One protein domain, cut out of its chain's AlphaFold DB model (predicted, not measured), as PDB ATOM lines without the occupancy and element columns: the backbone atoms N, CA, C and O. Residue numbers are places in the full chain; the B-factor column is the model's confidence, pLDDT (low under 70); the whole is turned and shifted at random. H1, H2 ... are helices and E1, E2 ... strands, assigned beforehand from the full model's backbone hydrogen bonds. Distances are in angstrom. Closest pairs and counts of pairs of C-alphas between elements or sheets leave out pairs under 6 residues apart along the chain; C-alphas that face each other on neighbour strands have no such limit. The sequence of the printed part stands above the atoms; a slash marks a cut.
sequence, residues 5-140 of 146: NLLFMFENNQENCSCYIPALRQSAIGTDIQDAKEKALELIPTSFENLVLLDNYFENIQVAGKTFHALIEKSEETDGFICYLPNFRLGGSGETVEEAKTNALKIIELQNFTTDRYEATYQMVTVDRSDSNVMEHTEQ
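Overview. This is residues 5 to 140 of the 146 residues of an uncharacterized protein of Paenibacillus peoriae (UniProt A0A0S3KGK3). Two lobes stand side by side, each a strongly twisted antiparallel sheet curled round one helix: E3, E2, E1, E8 and E9 round H1, and E4 to E7 round H2. The chain crosses from the first lobe to the second through the long link 44 to 55 and comes back through residues 111 to 119 to add the hairpin E8 and E9 to the first sheet. The printed part has 136 residues, with nine named strands and two named helices in the order E1 E2 E3 H1 E4 E5 E6 E7 H2 E8 E9; the class is mixed, helices and strands. The whole is compact, with a radius of gyration of the C-alphas of 15.8 A and spans of 50 by 35 by 23 A.

Along the chain. Find C-alpha 5 at (-12.178, 9.650, -55.044); from there E1 runs 22.4 A to residue 12. Next come E2, residues 17 to 21, E3, residues 26 to 30, and H1, residues 33 to 43, 15.5 A long. Look for E4 at residues 56 to 63, 21.6 A, E5 at 66 to 75, 26.9 A, E6 at 80 to 85 and E7 at 90 to 94. H2, residues 97 to 110, begins with C-alpha 97 at (6.825, 6.483, -44.680) and is 20.3 A long. E8, residues 120 to 130, is the longest strand at 30.8 A, and E9, residues 133 to 139, ends with C-alpha 139 at (-13.403, 2.172, -61.584).

Arrangement. Begin with the sheet E3 E2 E1 E8 E9, whose edge strands are E3 and E9. E1, E2 and E3 form a meander, each strand the antiparallel neighbour of the one before; look at N 9 and O 20, 2.9 A apart, and N 19 and O 28, 2.8 A. On the other side of E1, N 8 and O 123 of E8 are within hydrogen-bond range at 2.8 A, and across the neighbour strands E8 and E9, N 126 and O 137 are within hydrogen-bond range at 3.2 A. H1 is on one face of this sheet, making two layers; its closest C-alphas to E3 are Gly 30 and Ala 36, 3.8 A. E4 to E7 form a second meander, with N 59 and O 70 at 2.9 A, N 73 and O 82 at 3.0 A, and N 83 and O 92 at 2.8 A. H2 is on one face of that sheet, again two layers, and its closest C-alphas to E7 are Gly 92 and Ala 104, 4.1 A. Between the sheets, the closest C-alphas of E1 and E4 are Leu 7 and Tyr 57, 7.6 A; H1 and H2 are apart. O i to N i+4 pairs are within hydrogen-bond range in 6 of 7 cases in H1 and 9 of 10 in H2.

Size, cuts and confidence. The two C-alphas farthest apart are those of Asn 112 and Ser 132, 50.2 A. The printed part has no cut, and the link from H1 to E4, 12 residues, is long. The mean pLDDT of the printed part is 84.2, and it is under 70 at residues 113 to 118 and 129 to 140.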
ATOM      1  N   ASN A   5     -12.614  11.025 -54.887       87.38
ATOM      2  CA  ASN A   5     -12.178   9.650 -55.044       87.38
ATOM      3  C   ASN A   5     -11.758   9.125 -53.675       87.38
ATOM      4  O   ASN A   5     -10.847   9.673 -53.058       87.38
ATOM      5  N   LEU A   6     -12.419   8.073 -53.211       90.50
ATOM      6  CA  LEU A   6     -12.132   7.417 -51.945       90.50
ATOM      7  C   LEU A   6     -11.624   6.006 -52.205       90.50
ATOM      8  O   LEU A   6     -12.174   5.272 -53.026       90.50
ATOM      9  N   LEU A   7     -10.571   5.635 -51.491       92.50
ATOM     10  CA  LEU A   7     -10.033   4.287 -51.513       92.50
ATOM     11  C   LEU A   7     -10.854   3.399 -50.581       92.50
ATOM     12  O   LEU A   7     -11.064   3.737 -49.420       92.50
ATOM     13  N   PHE A   8     -11.315   2.273 -51.104       94.38
ATOM     14  CA  PHE A   8     -12.022   1.240 -50.361       94.38
ATOM     15  C   PHE A   8     -11.122   0.010 -50.331       94.38
ATOM     16  O   PHE A   8     -10.725  -0.480 -51.386       94.38
ATOM     17  N   MET A   9     -10.799  -0.485 -49.141       94.69
ATOM     18  CA  MET A   9     -10.066  -1.732 -48.940       94.69
ATOM     19  C   MET A   9     -11.024  -2.792 -48.415       94.69
ATOM     20  O   MET A   9     -11.696  -2.575 -47.411       94.69
ATOM     21  N   PHE A  10     -11.067  -3.939 -49.078       92.81
ATOM     22  CA  PHE A  10     -11.904  -5.068 -48.713       92.81
ATOM     23  C   PHE A  10     -11.044  -6.195 -48.176       92.81
ATOM     24  O   PHE A  10     -10.124  -6.641 -48.858       92.81
ATOM     25  N   GLU A  11     -11.374  -6.693 -46.993       90.44
ATOM     26  CA  GLU A  11     -10.718  -7.843 -46.382       90.44
ATOM     27  C   GLU A  11     -11.751  -8.928 -46.128       90.44
ATOM     28  O   GLU A  11     -12.618  -8.792 -45.258       90.44
ATOM     29  N   ASN A  12     -11.661 -10.015 -46.891       85.75
ATOM     30  CA  ASN A  12     -12.581 -11.132 -46.753       85.75
ATOM     31  C   ASN A  12     -12.057 -12.135 -45.717       85.75
ATOM     32  O   ASN A  12     -10.861 -12.436 -45.660       85.75
ATOM     33  N   ASN A  13     -12.945 -12.659 -44.883       79.44
ATOM     34  CA  ASN A  13     -12.717 -13.896 -44.146       79.44
ATOM     35  C   ASN A  13     -13.808 -14.911 -44.532       79.44
ATOM     36  O   ASN A  13     -14.656 -14.634 -45.370       79.44
ATOM     37  N   GLN A  14     -13.778 -16.119 -43.970       77.25
ATOM     38  CA  GLN A  14     -14.729 -17.172 -44.355       77.25
ATOM     39  C   GLN A  14     -16.198 -16.853 -44.003       77.25
ATOM     40  O   GLN A  14     -17.089 -17.552 -44.476       77.25
ATOM     41  N   GLU A  15     -16.455 -15.829 -43.186       85.00
ATOM     42  CA  GLU A  15     -17.775 -15.516 -42.626       85.00
ATOM     43  C   GLU A  15     -18.315 -14.140 -43.049       85.00
ATOM     44  O   GLU A  15     -19.528 -13.946 -43.090       85.00
ATOM     45  N   ASN A  16     -17.439 -13.169 -43.316       91.12
ATOM     46  CA  ASN A  16     -17.787 -11.788 -43.627       91.12
ATOM     47  C   ASN A  16     -16.672 -11.060 -44.396       91.12
ATOM     48  O   ASN A  16     -15.511 -11.473 -44.418       91.12
ATOM     49  N   CYS A  17     -17.035  -9.916 -44.968       92.19
ATOM     50  CA  CYS A  17     -16.126  -8.972 -45.592       92.19
ATOM     51  C   CYS A  17     -16.126  -7.648 -44.820       92.19
ATOM     52  O   CYS A  17     -17.180  -7.075 -44.541       92.19
ATOM     53  N   SER A  18     -14.937  -7.149 -44.487       94.50
ATOM     54  CA  SER A  18     -14.747  -5.794 -43.969       94.50
ATOM     55  C   SER A  18     -14.420  -4.852 -45.120       94.50
ATOM     56  O   SER A  18     -13.555  -5.174 -45.930       94.50
ATOM     57  N   CYS A  19     -15.073  -3.693 -45.182       95.88
ATOM     58  CA  CYS A  19     -14.728  -2.597 -46.079       95.88
ATOM     59  C   CYS A  19     -14.228  -1.405 -45.258       95.88
ATOM     60  O   CYS A  19     -15.000  -0.809 -44.508       95.88
ATOM     61  N   TYR A  20     -12.949  -1.062 -45.399       95.56
ATOM     62  CA  TYR A  20     -12.301   0.077 -44.752       95.56
ATOM     63  C   TYR A  20     -12.122   1.232 -45.743       95.56
ATOM     64  O   TYR A  20     -11.670   1.018 -46.869       95.56
ATOM     65  N   ILE A  21     -12.445   2.454 -45.312       94.56
ATOM     66  CA  ILE A  21     -12.220   3.701 -46.048       94.56
ATOM     67  C   ILE A  21     -11.113   4.480 -45.318       94.56
ATOM     68  O   ILE A  21     -11.421   5.222 -44.376       94.56
ATOM     69  N   PRO A  22      -9.831   4.357 -45.722       93.38
ATOM     70  CA  PRO A  22      -8.712   4.900 -44.950       93.38
ATOM     71  C   PRO A  22      -8.765   6.419 -44.796       93.38
ATOM     72  O   PRO A  22      -8.517   6.949 -43.716       93.38
ATOM     73  N   ALA A  23      -9.211   7.122 -45.842       91.06
ATOM     74  CA  ALA A  23      -9.372   8.575 -45.824       91.06
ATOM     75  C   ALA A  23     -10.332   9.071 -44.727       91.06
ATOM     76  O   ALA A  23     -10.248  10.232 -44.331       91.06
ATOM     77  N   LEU A  24     -11.252   8.206 -44.275       91.19
ATOM     78  CA  LEU A  24     -12.279   8.492 -43.269       91.19
ATOM     79  C   LEU A  24     -12.053   7.756 -41.941       91.19
ATOM     80  O   LEU A  24     -12.753   8.037 -40.970       91.19
ATOM     81  N   ARG A  25     -11.136   6.780 -41.907       90.94
ATOM     82  CA  ARG A  25     -10.963   5.820 -40.802       90.94
ATOM     83  C   ARG A  25     -12.262   5.136 -40.373       90.94
ATOM     84  O   ARG A  25     -12.490   4.874 -39.195       90.94
ATOM     85  N   GLN A  26     -13.132   4.870 -41.340       93.38
ATOM     86  CA  GLN A  26     -14.406   4.195 -41.119       93.38
ATOM     87  C   GLN A  26     -14.360   2.807 -41.737       93.38
ATOM     88  O   GLN A  26     -13.783   2.619 -42.809       93.38
ATOM     89  N   SER A  27     -14.996   1.843 -41.079       94.81
ATOM     90  CA  SER A  27     -15.150   0.491 -41.608       94.81
ATOM     91  C   SER A  27     -16.576  -0.004 -41.445       94.81
ATOM     92  O   SER A  27     -17.183   0.206 -40.394       94.81
ATOM     93  N   ALA A  28     -17.069  -0.734 -42.438       96.19
ATOM     94  CA  ALA A  28     -18.320  -1.473 -42.357       96.19
ATOM     95  C   ALA A  28     -18.083  -2.967 -42.587       96.19
ATOM     96  O   ALA A  28     -17.187  -3.354 -43.334       96.19
ATOM     97  N   ILE A  29     -18.906  -3.807 -41.958       96.31
ATOM     98  CA  ILE A  29     -18.858  -5.263 -42.121       96.31
ATOM     99  C   ILE A  29     -20.115  -5.718 -42.862       96.31
ATOM    100  O   ILE A  29     -21.244  -5.432 -42.444       96.31
ATOM    101  N   GLY A  30     -19.912  -6.457 -43.948       95.94
ATOM    102  CA  GLY A  30     -20.962  -7.110 -44.717       95.94
ATOM    103  C   GLY A  30     -20.752  -8.614 -44.850       95.94
ATOM    104  O   GLY A  30     -19.712  -9.143 -44.470       95.94
ATOM    105  N   THR A  31     -21.747  -9.321 -45.375       95.31
ATOM    106  CA  THR A  31     -21.655 -10.764 -45.656       95.31
ATOM    107  C   THR A  31     -20.745 -11.070 -46.843       95.31
ATOM    108  O   THR A  31     -20.178 -12.154 -46.922       95.31
ATOM    109  N   ASP A  32     -20.589 -10.110 -47.753       93.25
ATOM    110  CA  ASP A  32     -19.715 -10.164 -48.921       93.25
ATOM    111  C   ASP A  32     -19.201  -8.754 -49.276       93.25
ATOM    112  O   ASP A  32     -19.501  -7.776 -48.586       93.25
ATOM    113  N   ILE A  33     -18.398  -8.652 -50.340       91.94
ATOM    114  CA  ILE A  33     -17.802  -7.386 -50.801       91.94
ATOM    115  C   ILE A  33     -18.872  -6.338 -51.127       91.94
ATOM    116  O   ILE A  33     -18.681  -5.163 -50.813       91.94
ATOM    117  N   GLN A  34     -19.979  -6.740 -51.755       93.19
ATOM    118  CA  GLN A  34     -21.018  -5.810 -52.185       93.19
ATOM    119  C   GLN A  34     -21.794  -5.275 -50.977       93.19
ATOM    120  O   GLN A  34     -21.936  -4.062 -50.846       93.19
ATOM    121  N   ASP A  35     -22.206  -6.147 -50.054       95.25
ATOM    122  CA  ASP A  35     -22.879  -5.744 -48.811       95.25
ATOM    123  C   ASP A  35     -21.970  -4.848 -47.945       95.25
ATOM    124  O   ASP A  35     -22.390  -3.809 -47.434       95.25
ATOM    125  N   ALA A  36     -20.682  -5.192 -47.826       95.81
ATOM    126  CA  ALA A  36     -19.722  -4.378 -47.080       95.81
ATOM    127  C   ALA A  36     -19.527  -2.995 -47.721       95.81
ATOM    128  O   ALA A  36     -19.439  -1.992 -47.011       95.81
ATOM    129  N   LYS A  37     -19.498  -2.930 -49.059       93.94
ATOM    130  CA  LYS A  37     -19.406  -1.679 -49.818       93.94
ATOM    131  C   LYS A  37     -20.638  -0.801 -49.615       93.94
ATOM    132  O   LYS A  37     -20.480   0.388 -49.345       93.94
ATOM    133  N   GLU A  38     -21.839  -1.360 -49.738       93.56
ATOM    134  CA  GLU A  38     -23.099  -0.627 -49.552       93.56
ATOM    135  C   GLU A  38     -23.166  -0.009 -48.155       93.56
ATOM    136  O   GLU A  38     -23.370   1.197 -48.019       93.56
ATOM    137  N   LYS A  39     -22.842  -0.789 -47.121       95.50
ATOM    138  CA  LYS A  39     -22.771  -0.286 -45.744       95.50
ATOM    139  C   LYS A  39     -21.673   0.761 -45.548       95.50
ATOM    140  O   LYS A  39     -21.877   1.733 -44.829       95.50
ATOM    141  N   ALA A  40     -20.512   0.608 -46.185       94.56
ATOM    142  CA  ALA A  40     -19.439   1.600 -46.103       94.56
ATOM    143  C   ALA A  40     -19.830   2.929 -46.774       94.56
ATOM    144  O   ALA A  40     -19.498   3.999 -46.263       94.56
ATOM    145  N   LEU A  41     -20.590   2.886 -47.873       91.56
ATOM    146  CA  LEU A  41     -21.131   4.077 -48.535       91.56
ATOM    147  C   LEU A  41     -22.101   4.857 -47.634       91.56
ATOM    148  O   LEU A  41     -22.167   6.084 -47.745       91.56
ATOM    149  N   GLU A  42     -22.828   4.185 -46.738       90.75
ATOM    150  CA  GLU A  42     -23.701   4.835 -45.749       90.75
ATOM    151  C   GLU A  42     -22.909   5.636 -44.703       90.75
ATOM    152  O   GLU A  42     -23.398   6.663 -44.232       90.75
ATOM    153  N   LEU A  43     -21.669   5.227 -44.395       90.12
ATOM    154  CA  LEU A  43     -20.784   5.912 -43.440       90.12
ATOM    155  C   LEU A  43     -20.170   7.201 -43.998       90.12
ATOM    156  O   LEU A  43     -19.644   8.018 -43.240       90.12
ATOM    157  N   ILE A  44     -20.219   7.401 -45.315       88.38
ATOM    158  CA  ILE A  44     -19.695   8.615 -45.937       88.38
ATOM    159  C   ILE A  44     -20.604   9.787 -45.552       88.38
ATOM    160  O   ILE A  44     -21.821   9.702 -45.743       88.38
ATOM    161  N   PRO A  45     -20.059  10.900 -45.037       83.69
ATOM    162  CA  PRO A  45     -20.858  12.070 -44.699       83.69
ATOM    163  C   PRO A  45     -21.527  12.674 -45.941       83.69
ATOM    164  O   PRO A  45     -21.056  12.555 -47.070       83.69
ATOM    165  N   THR A  46     -22.681  13.311 -45.746       76.12
ATOM    166  CA  THR A  46     -23.450  13.943 -46.832       76.12
ATOM    167  C   THR A  46     -22.795  15.205 -47.382       76.12
ATOM    168  O   THR A  46     -23.001  15.514 -48.550       76.12
ATOM    169  N   SER A  47     -21.984  15.895 -46.575       75.69
ATOM    170  CA  SER A  47     -21.225  17.081 -46.972       75.69
ATOM    171  C   SER A  47     -19.743  16.921 -46.637       75.69
ATOM    172  O   SER A  47     -19.383  16.418 -45.571       75.69
ATOM    173  N   PHE A  48     -18.894  17.390 -47.552       76.31
ATOM    174  CA  PHE A  48     -17.435  17.380 -47.429       76.31
ATOM    175  C   PHE A  48     -16.846  18.732 -47.010       76.31
ATOM    176  O   PHE A  48     -15.635  18.830 -46.844       76.31
ATOM    177  N   GLU A  49     -17.668  19.771 -46.827       70.75
ATOM    178  CA  GLU A  49     -17.198  21.156 -46.639       70.75
ATOM    179  C   GLU A  49     -16.277  21.350 -45.426       70.75
ATOM    180  O   GLU A  49     -15.481  22.282 -45.408       70.75
ATOM    181  N   ASN A  50     -16.342  20.447 -44.443       70.56
ATOM    182  CA  ASN A  50     -15.504  20.469 -43.243       70.56
ATOM    183  C   ASN A  50     -14.788  19.133 -42.987       70.56
ATOM    184  O   ASN A  50     -14.341  18.880 -41.868       70.56
ATOM    185  N   LEU A  51     -14.722  18.250 -43.987       77.38
ATOM    186  CA  LEU A  51     -14.147  16.925 -43.800       77.38
ATOM    187  C   LEU A  51     -12.643  16.956 -44.072       77.38
ATOM    188  O   LEU A  51     -12.211  17.201 -45.197       77.38
ATOM    189  N   VAL A  52     -11.848  16.685 -43.040       81.44
ATOM    190  CA  VAL A  52     -10.412  16.449 -43.195       81.44
ATOM    191  C   VAL A  52     -10.232  15.014 -43.671       81.44
ATOM    192  O   VAL A  52     -10.427  14.073 -42.908       81.44
ATOM    193  N   LEU A  53      -9.914  14.851 -44.954       85.19
ATOM    194  CA  LEU A  53      -9.536  13.557 -45.510       85.19
ATOM    195  C   LEU A  53      -8.070  13.288 -45.194       85.19
ATOM    196  O   LEU A  53      -7.217  14.153 -45.393       85.19
ATOM    197  N   LEU A  54      -7.786  12.079 -44.725       86.25
ATOM    198  CA  LEU A  54      -6.417  11.653 -44.471       86.25
ATOM    199  C   LEU A  54      -5.764  11.132 -45.745       86.25
ATOM    200  O   LEU A  54      -6.367  10.358 -46.495       86.25
ATOM    201  N   ASP A  55      -4.508  11.515 -45.954       89.31
ATOM    202  CA  ASP A  55      -3.702  10.995 -47.052       89.31
ATOM    203  C   ASP A  55      -3.488   9.491 -46.884       89.31
ATOM    204  O   ASP A  55      -3.057   9.004 -45.831       89.31
ATOM    205  N   ASN A  56      -3.802   8.757 -47.946       93.44
ATOM    206  CA  ASN A  56      -3.626   7.319 -48.021       93.44
ATOM    207  C   ASN A  56      -3.430   6.878 -49.473       93.44
ATOM    208  O   ASN A  56      -3.923   7.522 -50.400       93.44
ATOM    209  N   TYR A  57      -2.701   5.785 -49.671       92.75
ATOM    210  CA  TYR A  57      -2.507   5.178 -50.985       92.75
ATOM    211  C   TYR A  57      -2.044   3.725 -50.866       92.75
ATOM    212  O   TYR A  57      -1.441   3.336 -49.866       92.75
ATOM    213  N   PHE A  58      -2.289   2.929 -51.910       90.81
ATOM    214  CA  PHE A  58      -1.657   1.619 -52.052       90.81
ATOM    215  C   PHE A  58      -0.339   1.719 -52.804       90.81
ATOM    216  O   PHE A  58      -0.211   2.449 -53.786       90.81
ATOM    217  N   GLU A  59       0.609   0.893 -52.395       90.38
ATOM    218  CA  GLU A  59       1.818   0.627 -53.155       90.38
ATOM    219  C   GLU A  59       2.179  -0.857 -53.136       90.38
ATOM    220  O   GLU A  59       1.718  -1.635 -52.299       90.38
ATOM    221  N   ASN A  60       3.026  -1.246 -54.086       89.69
ATOM    222  CA  ASN A  60       3.551  -2.597 -54.183       89.69
ATOM    223  C   ASN A  60       4.935  -2.658 -53.537       89.69
ATOM    224  O   ASN A  60       5.859  -1.978 -53.984       89.69
ATOM    225  N   ILE A  61       5.095  -3.534 -52.552       89.00
ATOM    226  CA  ILE A  61       6.372  -3.827 -51.905       89.00
ATOM    227  C   ILE A  61       6.893  -5.163 -52.441       89.00
ATOM    228  O   ILE A  61       6.198  -6.178 -52.396       89.00
ATOM    229  N   GLN A  62       8.118  -5.168 -52.968       87.19
ATOM    230  CA  GLN A  62       8.778  -6.375 -53.475       87.19
ATOM    231  C   GLN A  62       9.697  -6.967 -52.406       87.19
ATOM    232  O   GLN A  62      10.650  -6.316 -51.984       87.19
ATOM    233  N   VAL A  63       9.453  -8.216 -52.003       85.12
ATOM    234  CA  VAL A  63      10.282  -8.934 -51.021       85.12
ATOM    235  C   VAL A  63      10.536 -10.354 -51.505       85.12
ATOM    236  O   VAL A  63       9.596 -11.109 -51.741       85.12
ATOM    237  N   ALA A  64      11.809 -10.729 -51.660       84.44
ATOM    238  CA  ALA A  64      12.226 -12.071 -52.089       84.44
ATOM    239  C   ALA A  64      11.487 -12.587 -53.350       84.44
ATOM    240  O   ALA A  64      11.109 -13.754 -53.433       84.44
ATOM    241  N   GLY A  65      11.253 -11.700 -54.327       82.56
ATOM    242  CA  GLY A  65      10.559 -12.025 -55.580       82.56
ATOM    243  C   GLY A  65       9.035 -12.143 -55.470       82.56
ATOM    244  O   GLY A  65       8.397 -12.578 -56.425       82.56
ATOM    245  N   LYS A  66       8.442 -11.772 -54.329       83.31
ATOM    246  CA  LYS A  66       6.991 -11.694 -54.127       83.31
ATOM    247  C   LYS A  66       6.549 -10.240 -54.019       83.31
ATOM    248  O   LYS A  66       7.225  -9.428 -53.390       83.31
ATOM    249  N   THR A  67       5.377  -9.959 -54.580       85.81
ATOM    250  CA  THR A  67       4.710  -8.661 -54.459       85.81
ATOM    251  C   THR A  67       3.740  -8.689 -53.285       85.81
ATOM    252  O   THR A  67       2.947  -9.622 -53.168       85.81
ATOM    253  N   PHE A  68       3.783  -7.655 -52.454       86.25
ATOM    254  CA  PHE A  68       2.822  -7.398 -51.388       86.25
ATOM    255  C   PHE A  68       2.153  -6.056 -51.638       86.25
ATOM    256  O   PHE A  68       2.836  -5.076 -51.932       86.25
ATOM    257  N   HIS A  69       0.832  -6.003 -51.507       88.00
ATOM    258  CA  HIS A  69       0.111  -4.738 -51.506       88.00
ATOM    259  C   HIS A  69       0.171  -4.153 -50.099       88.00
ATOM    260  O   HIS A  69      -0.154  -4.840 -49.132       88.00
ATOM    261  N   ALA A  70       0.605  -2.905 -49.985       92.38
ATOM    262  CA  ALA A  70       0.663  -2.186 -48.725       92.38
ATOM    263  C   ALA A  70      -0.200  -0.933 -48.810       92.38
ATOM    264  O   ALA A  70      -0.086  -0.169 -49.769       92.38
ATOM    265  N   LEU A  71      -1.048  -0.732 -47.808       95.31
ATOM    266  CA  LEU A  71      -1.748   0.524 -47.592       95.31
ATOM    267  C   LEU A  71      -0.839   1.424 -46.753       95.31
ATOM    268  O   LEU A  71      -0.474   1.071 -45.633       95.31
ATOM    269  N   ILE A  72      -0.487   2.583 -47.295       96.38
ATOM    270  CA  ILE A  72       0.180   3.648 -46.552       96.38
ATOM    271  C   ILE A  72      -0.883   4.655 -46.136       96.38
ATOM    272  O   ILE A  72      -1.627   5.138 -46.987       96.38
ATOM    273  N   GLU A  73      -0.948   4.987 -44.851       95.00
ATOM    274  CA  GLU A  73      -1.871   5.995 -44.325       95.00
ATOM    275  C   GLU A  73      -1.204   6.861 -43.252       95.00
ATOM    276  O   GLU A  73      -0.326   6.406 -42.509       95.00
ATOM    277  N   LYS A  74      -1.613   8.131 -43.166       92.62
ATOM    278  CA  LYS A  74      -1.150   9.025 -42.102       92.62
ATOM    279  C   LYS A  74      -1.794   8.649 -40.761       92.62
ATOM    280  O   LYS A  74      -3.005   8.438 -40.665       92.62
ATOM    281  N   SER A  75      -0.982   8.607 -39.707       86.81
ATOM    282  CA  SER A  75      -1.410   8.388 -38.328       86.81
ATOM    283  C   SER A  75      -1.618   9.710 -37.591       86.81
ATOM    284  O   SER A  75      -0.641  10.378 -37.270       86.81
ATOM    285  N   GLU A  76      -2.860  10.080 -37.268       80.50
ATOM    286  CA  GLU A  76      -3.118  11.227 -36.381       80.50
ATOM    287  C   GLU A  76      -2.680  10.968 -34.931       80.50
ATOM    288  O   GLU A  76      -2.292  11.899 -34.235       80.50
ATOM    289  N   GLU A  77      -2.701   9.711 -34.474       81.81
ATOM    290  CA  GLU A  77      -2.350   9.358 -33.089       81.81
ATOM    291  C   GLU A  77      -0.863   9.566 -32.793       81.81
ATOM    292  O   GLU A  77      -0.486   9.874 -31.664       81.81
ATOM    293  N   THR A  78      -0.017   9.388 -33.808       82.06
ATOM    294  CA  THR A  78       1.443   9.420 -33.664       82.06
ATOM    295  C   THR A  78       2.110  10.504 -34.510       82.06
ATOM    296  O   THR A  78       3.332  10.524 -34.575       82.06
ATOM    297  N   ASP A  79       1.329  11.348 -35.201       86.00
ATOM    298  CA  ASP A  79       1.780  12.281 -36.257       86.00
ATOM    299  C   ASP A  79       2.764  11.642 -37.261       86.00
ATOM    300  O   ASP A  79       3.712  12.258 -37.740       86.00
ATOM    301  N   GLY A  80       2.548  10.358 -37.552       93.62
ATOM    302  CA  GLY A  80       3.452   9.521 -38.338       93.62
ATOM    303  C   GLY A  80       2.736   8.819 -39.484       93.62
ATOM    304  O   GLY A  80       1.712   9.284 -39.984       93.62
ATOM    305  N   PHE A  81       3.252   7.662 -39.880       96.31
ATOM    306  CA  PHE A  81       2.705   6.834 -40.948       96.31
ATOM    307  C   PHE A  81       2.513   5.396 -40.486       96.31
ATOM    308  O   PHE A  81       3.267   4.877 -39.662       96.31
ATOM    309  N   ILE A  82       1.508   4.751 -41.063       96.00
ATOM    310  CA  ILE A  82       1.251   3.322 -40.945       96.00
ATOM    311  C   ILE A  82       1.431   2.716 -42.335       96.00
ATOM    312  O   ILE A  82       0.904   3.227 -43.318       96.00
ATOM    313  N   CYS A  83       2.192   1.628 -42.406       96.38
ATOM    314  CA  CYS A  83       2.310   0.760 -43.567       96.38
ATOM    315  C   CYS A  83       1.605  -0.555 -43.234       96.38
ATOM    316  O   CYS A  83       2.207  -1.473 -42.668       96.38
ATOM    317  N   TYR A  84       0.317  -0.621 -43.544       94.88
ATOM    318  CA  TYR A  84      -0.523  -1.785 -43.312       94.88
ATOM    319  C   TYR A  84      -0.358  -2.807 -44.439       94.88
ATOM    320  O   TYR A  84      -0.379  -2.462 -45.618       94.88
ATOM    321  N   LEU A  85      -0.196  -4.076 -44.068       91.31
ATOM    322  CA  LEU A  85      -0.086  -5.217 -44.967       91.31
ATOM    323  C   LEU A  85      -1.345  -6.085 -44.819       91.31
ATOM    324  O   LEU A  85      -1.399  -6.948 -43.931       91.31
ATOM    325  N   PRO A  86      -2.348  -5.916 -45.695       88.50
ATOM    326  CA  PRO A  86      -3.637  -6.588 -45.558       88.50
ATOM    327  C   PRO A  86      -3.532  -8.116 -45.543       88.50
ATOM    328  O   PRO A  86      -4.215  -8.789 -44.777       88.50
ATOM    329  N   ASN A  87      -2.593  -8.685 -46.313       81.88
ATOM    330  CA  ASN A  87      -2.361 -10.132 -46.344       81.88
ATOM    331  C   ASN A  87      -1.991 -10.727 -44.976       81.88
ATOM    332  O   ASN A  87      -2.202 -11.921 -44.764       81.88
ATOM    333  N   PHE A  88      -1.438  -9.913 -44.072       85.19
ATOM    334  CA  PHE A  88      -1.049 -10.317 -42.721       85.19
ATOM    335  C   PHE A  88      -1.950  -9.723 -41.637       85.19
ATOM    336  O   PHE A  88      -1.791 -10.085 -40.476       85.19
ATOM    337  N   ARG A  89      -2.860  -8.806 -41.995       86.62
ATOM    338  CA  ARG A  89      -3.631  -7.970 -41.063       86.62
ATOM    339  C   ARG A  89      -2.777  -7.287 -39.997       86.62
ATOM    340  O   ARG A  89      -3.147  -7.180 -38.829       86.62
ATOM    341  N   LEU A  90      -1.590  -6.865 -40.407       89.75
ATOM    342  CA  LEU A  90      -0.581  -6.265 -39.549       89.75
ATOM    343  C   LEU A  90       0.124  -5.157 -40.321       89.75
ATOM    344  O   LEU A  90       0.160  -5.175 -41.547       89.75
ATOM    345  N   GLY A  91       0.718  -4.209 -39.610       91.81
ATOM    346  CA  GLY A  91       1.452  -3.115 -40.227       91.81
ATOM    347  C   GLY A  91       2.586  -2.616 -39.353       91.81
ATOM    348  O   GLY A  91       2.618  -2.866 -38.148       91.81
ATOM    349  N   GLY A  92       3.528  -1.925 -39.982       94.19
ATOM    350  CA  GLY A  92       4.558  -1.165 -39.284       94.19
ATOM    351  C   GLY A  92       4.137   0.291 -39.144       94.19
ATOM    352  O   GLY A  92       3.583   0.859 -40.083       94.19
ATOM    353  N   SER A  93       4.418   0.906 -37.999       95.88
ATOM    354  CA  SER A  93       4.317   2.356 -37.814       95.88
ATOM    355  C   SER A  93       5.703   3.000 -37.791       95.88
ATOM    356  O   SER A  93       6.701   2.329 -37.519       95.88
ATOM    357  N   GLY A  94       5.775   4.292 -38.099       96.50
ATOM    358  CA  GLY A  94       7.003   5.086 -38.030       96.50
ATOM    359  C   GLY A  94       6.718   6.578 -38.154       96.50
ATOM    360  O   GLY A  94       5.617   6.972 -38.536       96.50
ATOM    361  N   GLU A  95       7.705   7.418 -37.853       95.62
ATOM    362  CA  GLU A  95       7.597   8.874 -38.040       95.62
ATOM    363  C   GLU A  95       7.607   9.242 -39.530       95.62
ATOM    364  O   GLU A  95       7.049  10.251 -39.955       95.62
ATOM    365  N   THR A  96       8.216   8.385 -40.352       96.62
ATOM    366  CA  THR A  96       8.281   8.538 -41.806       96.62
ATOM    367  C   THR A  96       7.677   7.337 -42.521       96.62
ATOM    368  O   THR A  96       7.635   6.223 -41.994       96.62
ATOM    369  N   VAL A  97       7.266   7.551 -43.772       96.25
ATOM    370  CA  VAL A  97       6.825   6.483 -44.680       96.25
ATOM    371  C   VAL A  97       7.882   5.374 -44.794       96.25
ATOM    372  O   VAL A  97       7.545   4.195 -44.726       96.25
ATOM    373  N   GLU A  98       9.162   5.732 -44.920       96.69
ATOM    374  CA  GLU A  98      10.260   4.766 -45.068       96.69
ATOM    375  C   GLU A  98      10.450   3.901 -43.811       96.69
ATOM    376  O   GLU A  98      10.673   2.690 -43.890       96.69
ATOM    377  N   GLU A  99      10.316   4.509 -42.632       96.75
ATOM    378  CA  GLU A  99      10.397   3.797 -41.360       96.75
ATOM    379  C   GLU A  99       9.211   2.845 -41.171       96.75
ATOM    380  O   GLU A  99       9.408   1.677 -40.830       96.75
ATOM    381  N   ALA A 100       7.990   3.308 -41.462       96.88
ATOM    382  CA  ALA A 100       6.791   2.478 -41.407       96.88
ATOM    383  C   ALA A 100       6.927   1.246 -42.318       96.88
ATOM    384  O   ALA A 100       6.653   0.123 -41.886       96.88
ATOM    385  N   LYS A 101       7.446   1.427 -43.542       96.25
ATOM    386  CA  LYS A 101       7.757   0.324 -44.468       96.25
ATOM    387  C   LYS A 101       8.816  -0.614 -43.919       96.25
ATOM    388  O   LYS A 101       8.612  -1.822 -43.922       96.25
ATOM    389  N   THR A 102       9.926  -0.082 -43.414       95.75
ATOM    390  CA  THR A 102      10.996  -0.886 -42.805       95.75
ATOM    391  C   THR A 102      10.451  -1.747 -41.666       95.75
ATOM    392  O   THR A 102      10.801  -2.920 -41.539       95.75
ATOM    393  N   ASN A 103       9.550  -1.196 -40.855       95.25
ATOM    394  CA  ASN A 103       8.903  -1.934 -39.779       95.25
ATOM    395  C   ASN A 103       7.891  -2.964 -40.304       95.25
ATOM    396  O   ASN A 103       7.836  -4.070 -39.771       95.25
ATOM    397  N   ALA A 104       7.161  -2.664 -41.379       94.25
ATOM    398  CA  ALA A 104       6.270  -3.619 -42.035       94.25
ATOM    399  C   ALA A 104       7.043  -4.790 -42.677       94.25
ATOM    400  O   ALA A 104       6.626  -5.941 -42.569       94.25
ATOM    401  N   LEU A 105       8.211  -4.534 -43.273       92.00
ATOM    402  CA  LEU A 105       9.078  -5.563 -43.859       92.00
ATOM    403  C   LEU A 105       9.520  -6.610 -42.828       92.00
ATOM    404  O   LEU A 105       9.497  -7.803 -43.127       92.00
ATOM    405  N   LYS A 106       9.824  -6.192 -41.591       91.81
ATOM    406  CA  LYS A 106      10.148  -7.121 -40.489       91.81
ATOM    407  C   LYS A 106       9.015  -8.121 -40.235       91.81
ATOM    408  O   LYS A 106       9.276  -9.267 -39.890       91.81
ATOM    409  N   ILE A 107       7.759  -7.713 -40.424       88.56
ATOM    410  CA  ILE A 107       6.592  -8.595 -40.274       88.56
ATOM    411  C   ILE A 107       6.586  -9.650 -41.382       88.56
ATOM    412  O   ILE A 107       6.385 -10.827 -41.094       88.56
ATOM    413  N   ILE A 108       6.863  -9.255 -42.630       84.88
ATOM    414  CA  ILE A 108       6.945 -10.179 -43.775       84.88
ATOM    415  C   ILE A 108       8.029 -11.236 -43.536       84.88
ATOM    416  O   ILE A 108       7.789 -12.425 -43.760       84.88
ATOM    417  N   GLU A 109       9.196 -10.812 -43.047       84.94
ATOM    418  CA  GLU A 109      10.306 -11.704 -42.701       84.94
ATOM    419  C   GLU A 109       9.923 -12.682 -41.583       84.94
ATOM    420  O   GLU A 109      10.123 -13.888 -41.720       84.94
ATOM    421  N   LEU A 110       9.309 -12.192 -40.498       84.56
ATOM    422  CA  LEU A 110       8.898 -13.019 -39.357       84.56
ATOM    423  C   LEU A 110       7.810 -14.041 -39.710       84.56
ATOM    424  O   LEU A 110       7.797 -15.141 -39.158       84.56
ATOM    425  N   GLN A 111       6.904 -13.696 -40.625       77.94
ATOM    426  CA  GLN A 111       5.803 -14.568 -41.040       77.94
ATOM    427  C   GLN A 111       6.246 -15.681 -42.003       77.94
ATOM    428  O   GLN A 111       5.411 -16.509 -42.362       77.94
ATOM    429  N   ASN A 112       7.518 -15.717 -42.439       70.19
ATOM    430  CA  ASN A 112       8.128 -16.771 -43.274       70.19
ATOM    431  C   ASN A 112       7.283 -17.230 -44.484       70.19
ATOM    432  O   ASN A 112       7.445 -18.339 -44.993       70.19
ATOM    433  N   PHE A 113       6.371 -16.383 -44.969       66.31
ATOM    434  CA  PHE A 113       5.365 -16.713 -45.984       66.31
ATOM    435  C   PHE A 113       4.453 -17.914 -45.654       66.31
ATOM    436  O   PHE A 113       3.897 -18.502 -46.583       66.31
ATOM    437  N   THR A 114       4.314 -18.294 -44.380       59.88
ATOM    438  CA  THR A 114       3.620 -19.523 -43.949       59.88
ATOM    439  C   THR A 114       2.118 -19.370 -43.722       59.88
ATOM    440  O   THR A 114       1.437 -20.375 -43.544       59.88
ATOM    441  N   THR A 115       1.588 -18.151 -43.701       56.59
ATOM    442  CA  THR A 115       0.177 -17.900 -43.383       56.59
ATOM    443  C   THR A 115      -0.714 -18.033 -44.618       56.59
ATOM    444  O   THR A 115      -0.385 -17.503 -45.685       56.59
ATOM    445  N   ASP A 116      -1.855 -18.715 -44.450       54.06
ATOM    446  CA  ASP A 116      -2.999 -18.620 -45.360       54.06
ATOM    447  C   ASP A 116      -3.312 -17.136 -45.543       54.06
ATOM    448  O   ASP A 116      -3.596 -16.412 -44.587       54.06
ATOM    449  N   ARG A 117      -3.114 -16.651 -46.767       64.56
ATOM    450  CA  ARG A 117      -3.103 -15.219 -47.044       64.56
ATOM    451  C   ARG A 117      -4.537 -14.725 -47.016       64.56
ATOM    452  O   ARG A 117      -5.360 -15.219 -47.781       64.56
ATOM    453  N   TYR A 118      -4.821 -13.728 -46.184       64.88
ATOM    454  CA  TYR A 118      -6.065 -12.986 -46.338       64.88
ATOM    455  C   TYR A 118      -6.068 -12.355 -47.732       64.88
ATOM    456  O   TYR A 118      -5.104 -11.687 -48.129       64.88
ATOM    457  N   GLU A 119      -7.128 -12.618 -48.491       71.12
ATOM    458  CA  GLU A 119      -7.373 -11.933 -49.751       71.12
ATOM    459  C   GLU A 119      -7.889 -10.540 -49.421       71.12
ATOM    460  O   GLU A 119      -9.001 -10.362 -48.913       71.12
ATOM    461  N   ALA A 120      -7.037  -9.557 -49.684       77.75
ATOM    462  CA  ALA A 120      -7.432  -8.171 -49.676       77.75
ATOM    463  C   ALA A 120      -7.517  -7.668 -51.108       77.75
ATOM    464  O   ALA A 120      -6.619  -7.899 -51.919       77.75
ATOM    465  N   THR A 121      -8.597  -6.962 -51.403       87.19
ATOM    466  CA  THR A 121      -8.769  -6.245 -52.664       87.19
ATOM    467  C   THR A 121      -9.039  -4.786 -52.358       87.19
ATOM    468  O   THR A 121      -9.375  -4.428 -51.230       87.19
ATOM    469  N   TYR A 122      -8.868  -3.920 -53.343       89.50
ATOM    470  CA  TYR A 122      -9.161  -2.510 -53.167       89.50
ATOM    471  C   TYR A 122      -9.810  -1.926 -54.414       89.50
ATOM    472  O   TYR A 122      -9.672  -2.443 -55.521       89.50
ATOM    473  N   GLN A 123     -10.548  -0.841 -54.217       90.56
ATOM    474  CA  GLN A 123     -11.278  -0.143 -55.263       90.56
ATOM    475  C   GLN A 123     -11.206   1.361 -55.024       90.56
ATOM    476  O   GLN A 123     -11.332   1.818 -53.891       90.56
ATOM    477  N   MET A 124     -11.045   2.132 -56.099       90.69
ATOM    478  CA  MET A 124     -11.289   3.570 -56.055       90.69
ATOM    479  C   MET A 124     -12.764   3.819 -56.353       90.69
ATOM    480  O   MET A 124     -13.273   3.438 -57.406       90.69
ATOM    481  N   VAL A 125     -13.451   4.458 -55.416       87.69
ATOM    482  CA  VAL A 125     -14.867   4.796 -55.529       87.69
ATOM    483  C   VAL A 125     -14.985   6.305 -55.667       87.69
ATOM    484  O   VAL A 125     -14.551   7.052 -54.790       87.69
ATOM    485  N   THR A 126     -15.567   6.766 -56.774       87.19
ATOM    486  CA  THR A 126     -15.902   8.184 -56.927       87.19
ATOM    487  C   THR A 126     -17.251   8.437 -56.275       87.19
ATOM    488  O   THR A 126     -18.265   7.888 -56.710       87.19
ATOM    489  N   VAL A 127     -17.269   9.300 -55.264       83.81
ATOM    490  CA  VAL A 127     -18.495   9.753 -54.617       83.81
ATOM    491  C   VAL A 127     -18.862  11.151 -55.087       83.81
ATOM    492  O   VAL A 127     -18.057  12.082 -55.054       83.81
ATOM    493  N   ASP A 128     -20.104  11.274 -55.541       76.06
ATOM    494  CA  ASP A 128     -20.760  12.530 -55.875       76.06
ATOM    495  C   ASP A 128     -22.019  12.612 -55.009       76.06
ATOM    496  O   ASP A 128     -23.014  11.927 -55.269       76.06
ATOM    497  N   ARG A 129     -21.945  13.372 -53.911       61.34
ATOM    498  CA  ARG A 129     -23.112  13.653 -53.074       61.34
ATOM    499  C   ARG A 129     -23.570  15.077 -53.345       61.34
ATOM    500  O   ARG A 129     -23.032  16.042 -52.813       61.34
ATOM    501  N   SER A 130     -24.582  15.179 -54.202       55.59
ATOM    502  CA  SER A 130     -25.508  16.310 -54.171       55.59
ATOM    503  C   SER A 130     -26.313  16.241 -52.869       55.59
ATOM    504  O   SER A 130     -26.477  15.146 -52.330       55.59
ATOM    505  N   ASP A 131     -26.868  17.361 -52.398       48.78
ATOM    506  CA  ASP A 131     -27.698  17.470 -51.182       48.78
ATOM    507  C   ASP A 131     -28.909  16.503 -51.105       48.78
ATOM    508  O   ASP A 131     -29.747  16.625 -50.210       48.78
ATOM    509  N   SER A 132     -29.083  15.546 -52.028       40.44
ATOM    510  CA  SER A 132     -30.173  14.563 -51.972       40.44
ATOM    511  C   SER A 132     -29.973  13.239 -52.729       40.44
ATOM    512  O   SER A 132     -30.911  12.451 -52.725       40.44
ATOM    513  N   ASN A 133     -28.845  12.948 -53.395       43.12
ATOM    514  CA  ASN A 133     -28.671  11.664 -54.106       43.12
ATOM    515  C   ASN A 133     -27.194  11.305 -54.337       43.12
ATOM    516  O   ASN A 133     -26.420  12.135 -54.818       43.12
ATOM    517  N   VAL A 134     -26.844  10.051 -54.024       48.22
ATOM    518  CA  VAL A 134     -25.547   9.419 -54.319       48.22
ATOM    519  C   VAL A 134     -25.566   8.937 -55.770       48.22
ATOM    520  O   VAL A 134     -26.366   8.065 -56.104       48.22
ATOM    521  N   MET A 135     -24.701   9.476 -56.635       45.56
ATOM    522  CA  MET A 135     -24.414   8.854 -57.936       45.56
ATOM    523  C   MET A 135     -23.041   8.183 -57.895       45.56
ATOM    524  O   MET A 135     -22.032   8.831 -57.627       45.56
ATOM    525  N   GLU A 136     -23.017   6.877 -58.153       50.38
ATOM    526  CA  GLU A 136     -21.812   6.048 -58.154       50.38
ATOM    527  C   GLU A 136     -21.141   6.059 -59.535       50.38
ATOM    528  O   GLU A 136     -21.777   5.801 -60.558       50.38
ATOM    529  N   HIS A 137     -19.830   6.301 -59.562       43.97
ATOM    530  CA  HIS A 137     -18.972   5.880 -60.666       43.97
ATOM    531  C   HIS A 137     -17.862   4.991 -60.105       43.97
ATOM    532  O   HIS A 137     -17.089   5.411 -59.242       43.97
ATOM    533  N   THR A 138     -17.809   3.755 -60.599       43.38
ATOM    534  CA  THR A 138     -16.882   2.723 -60.136       43.38
ATOM    535  C   THR A 138     -15.820   2.457 -61.195       43.38
ATOM    536  O   THR A 138     -16.140   2.000 -62.291       43.38
ATOM    537  N   GLU A 139     -14.556   2.700 -60.851       38.59
ATOM    538  CA  GLU A 139     -13.403   2.172 -61.584       38.59
ATOM    539  C   GLU A 139     -12.820   1.003 -60.782       38.59
ATOM    540  O   GLU A 139     -12.306   1.159 -59.674       38.59
ATOM    541  N   GLN A 140     -12.950  -0.208 -61.322       37.97
ATOM    542  CA  GLN A 140     -12.420  -1.418 -60.705       37.97
ATOM    543  C   GLN A 140     -11.005  -1.668 -61.237       37.97
ATOM    544  O   GLN A 140     -10.830  -1.999 -62.408       37.97
TER     545      GLN A 140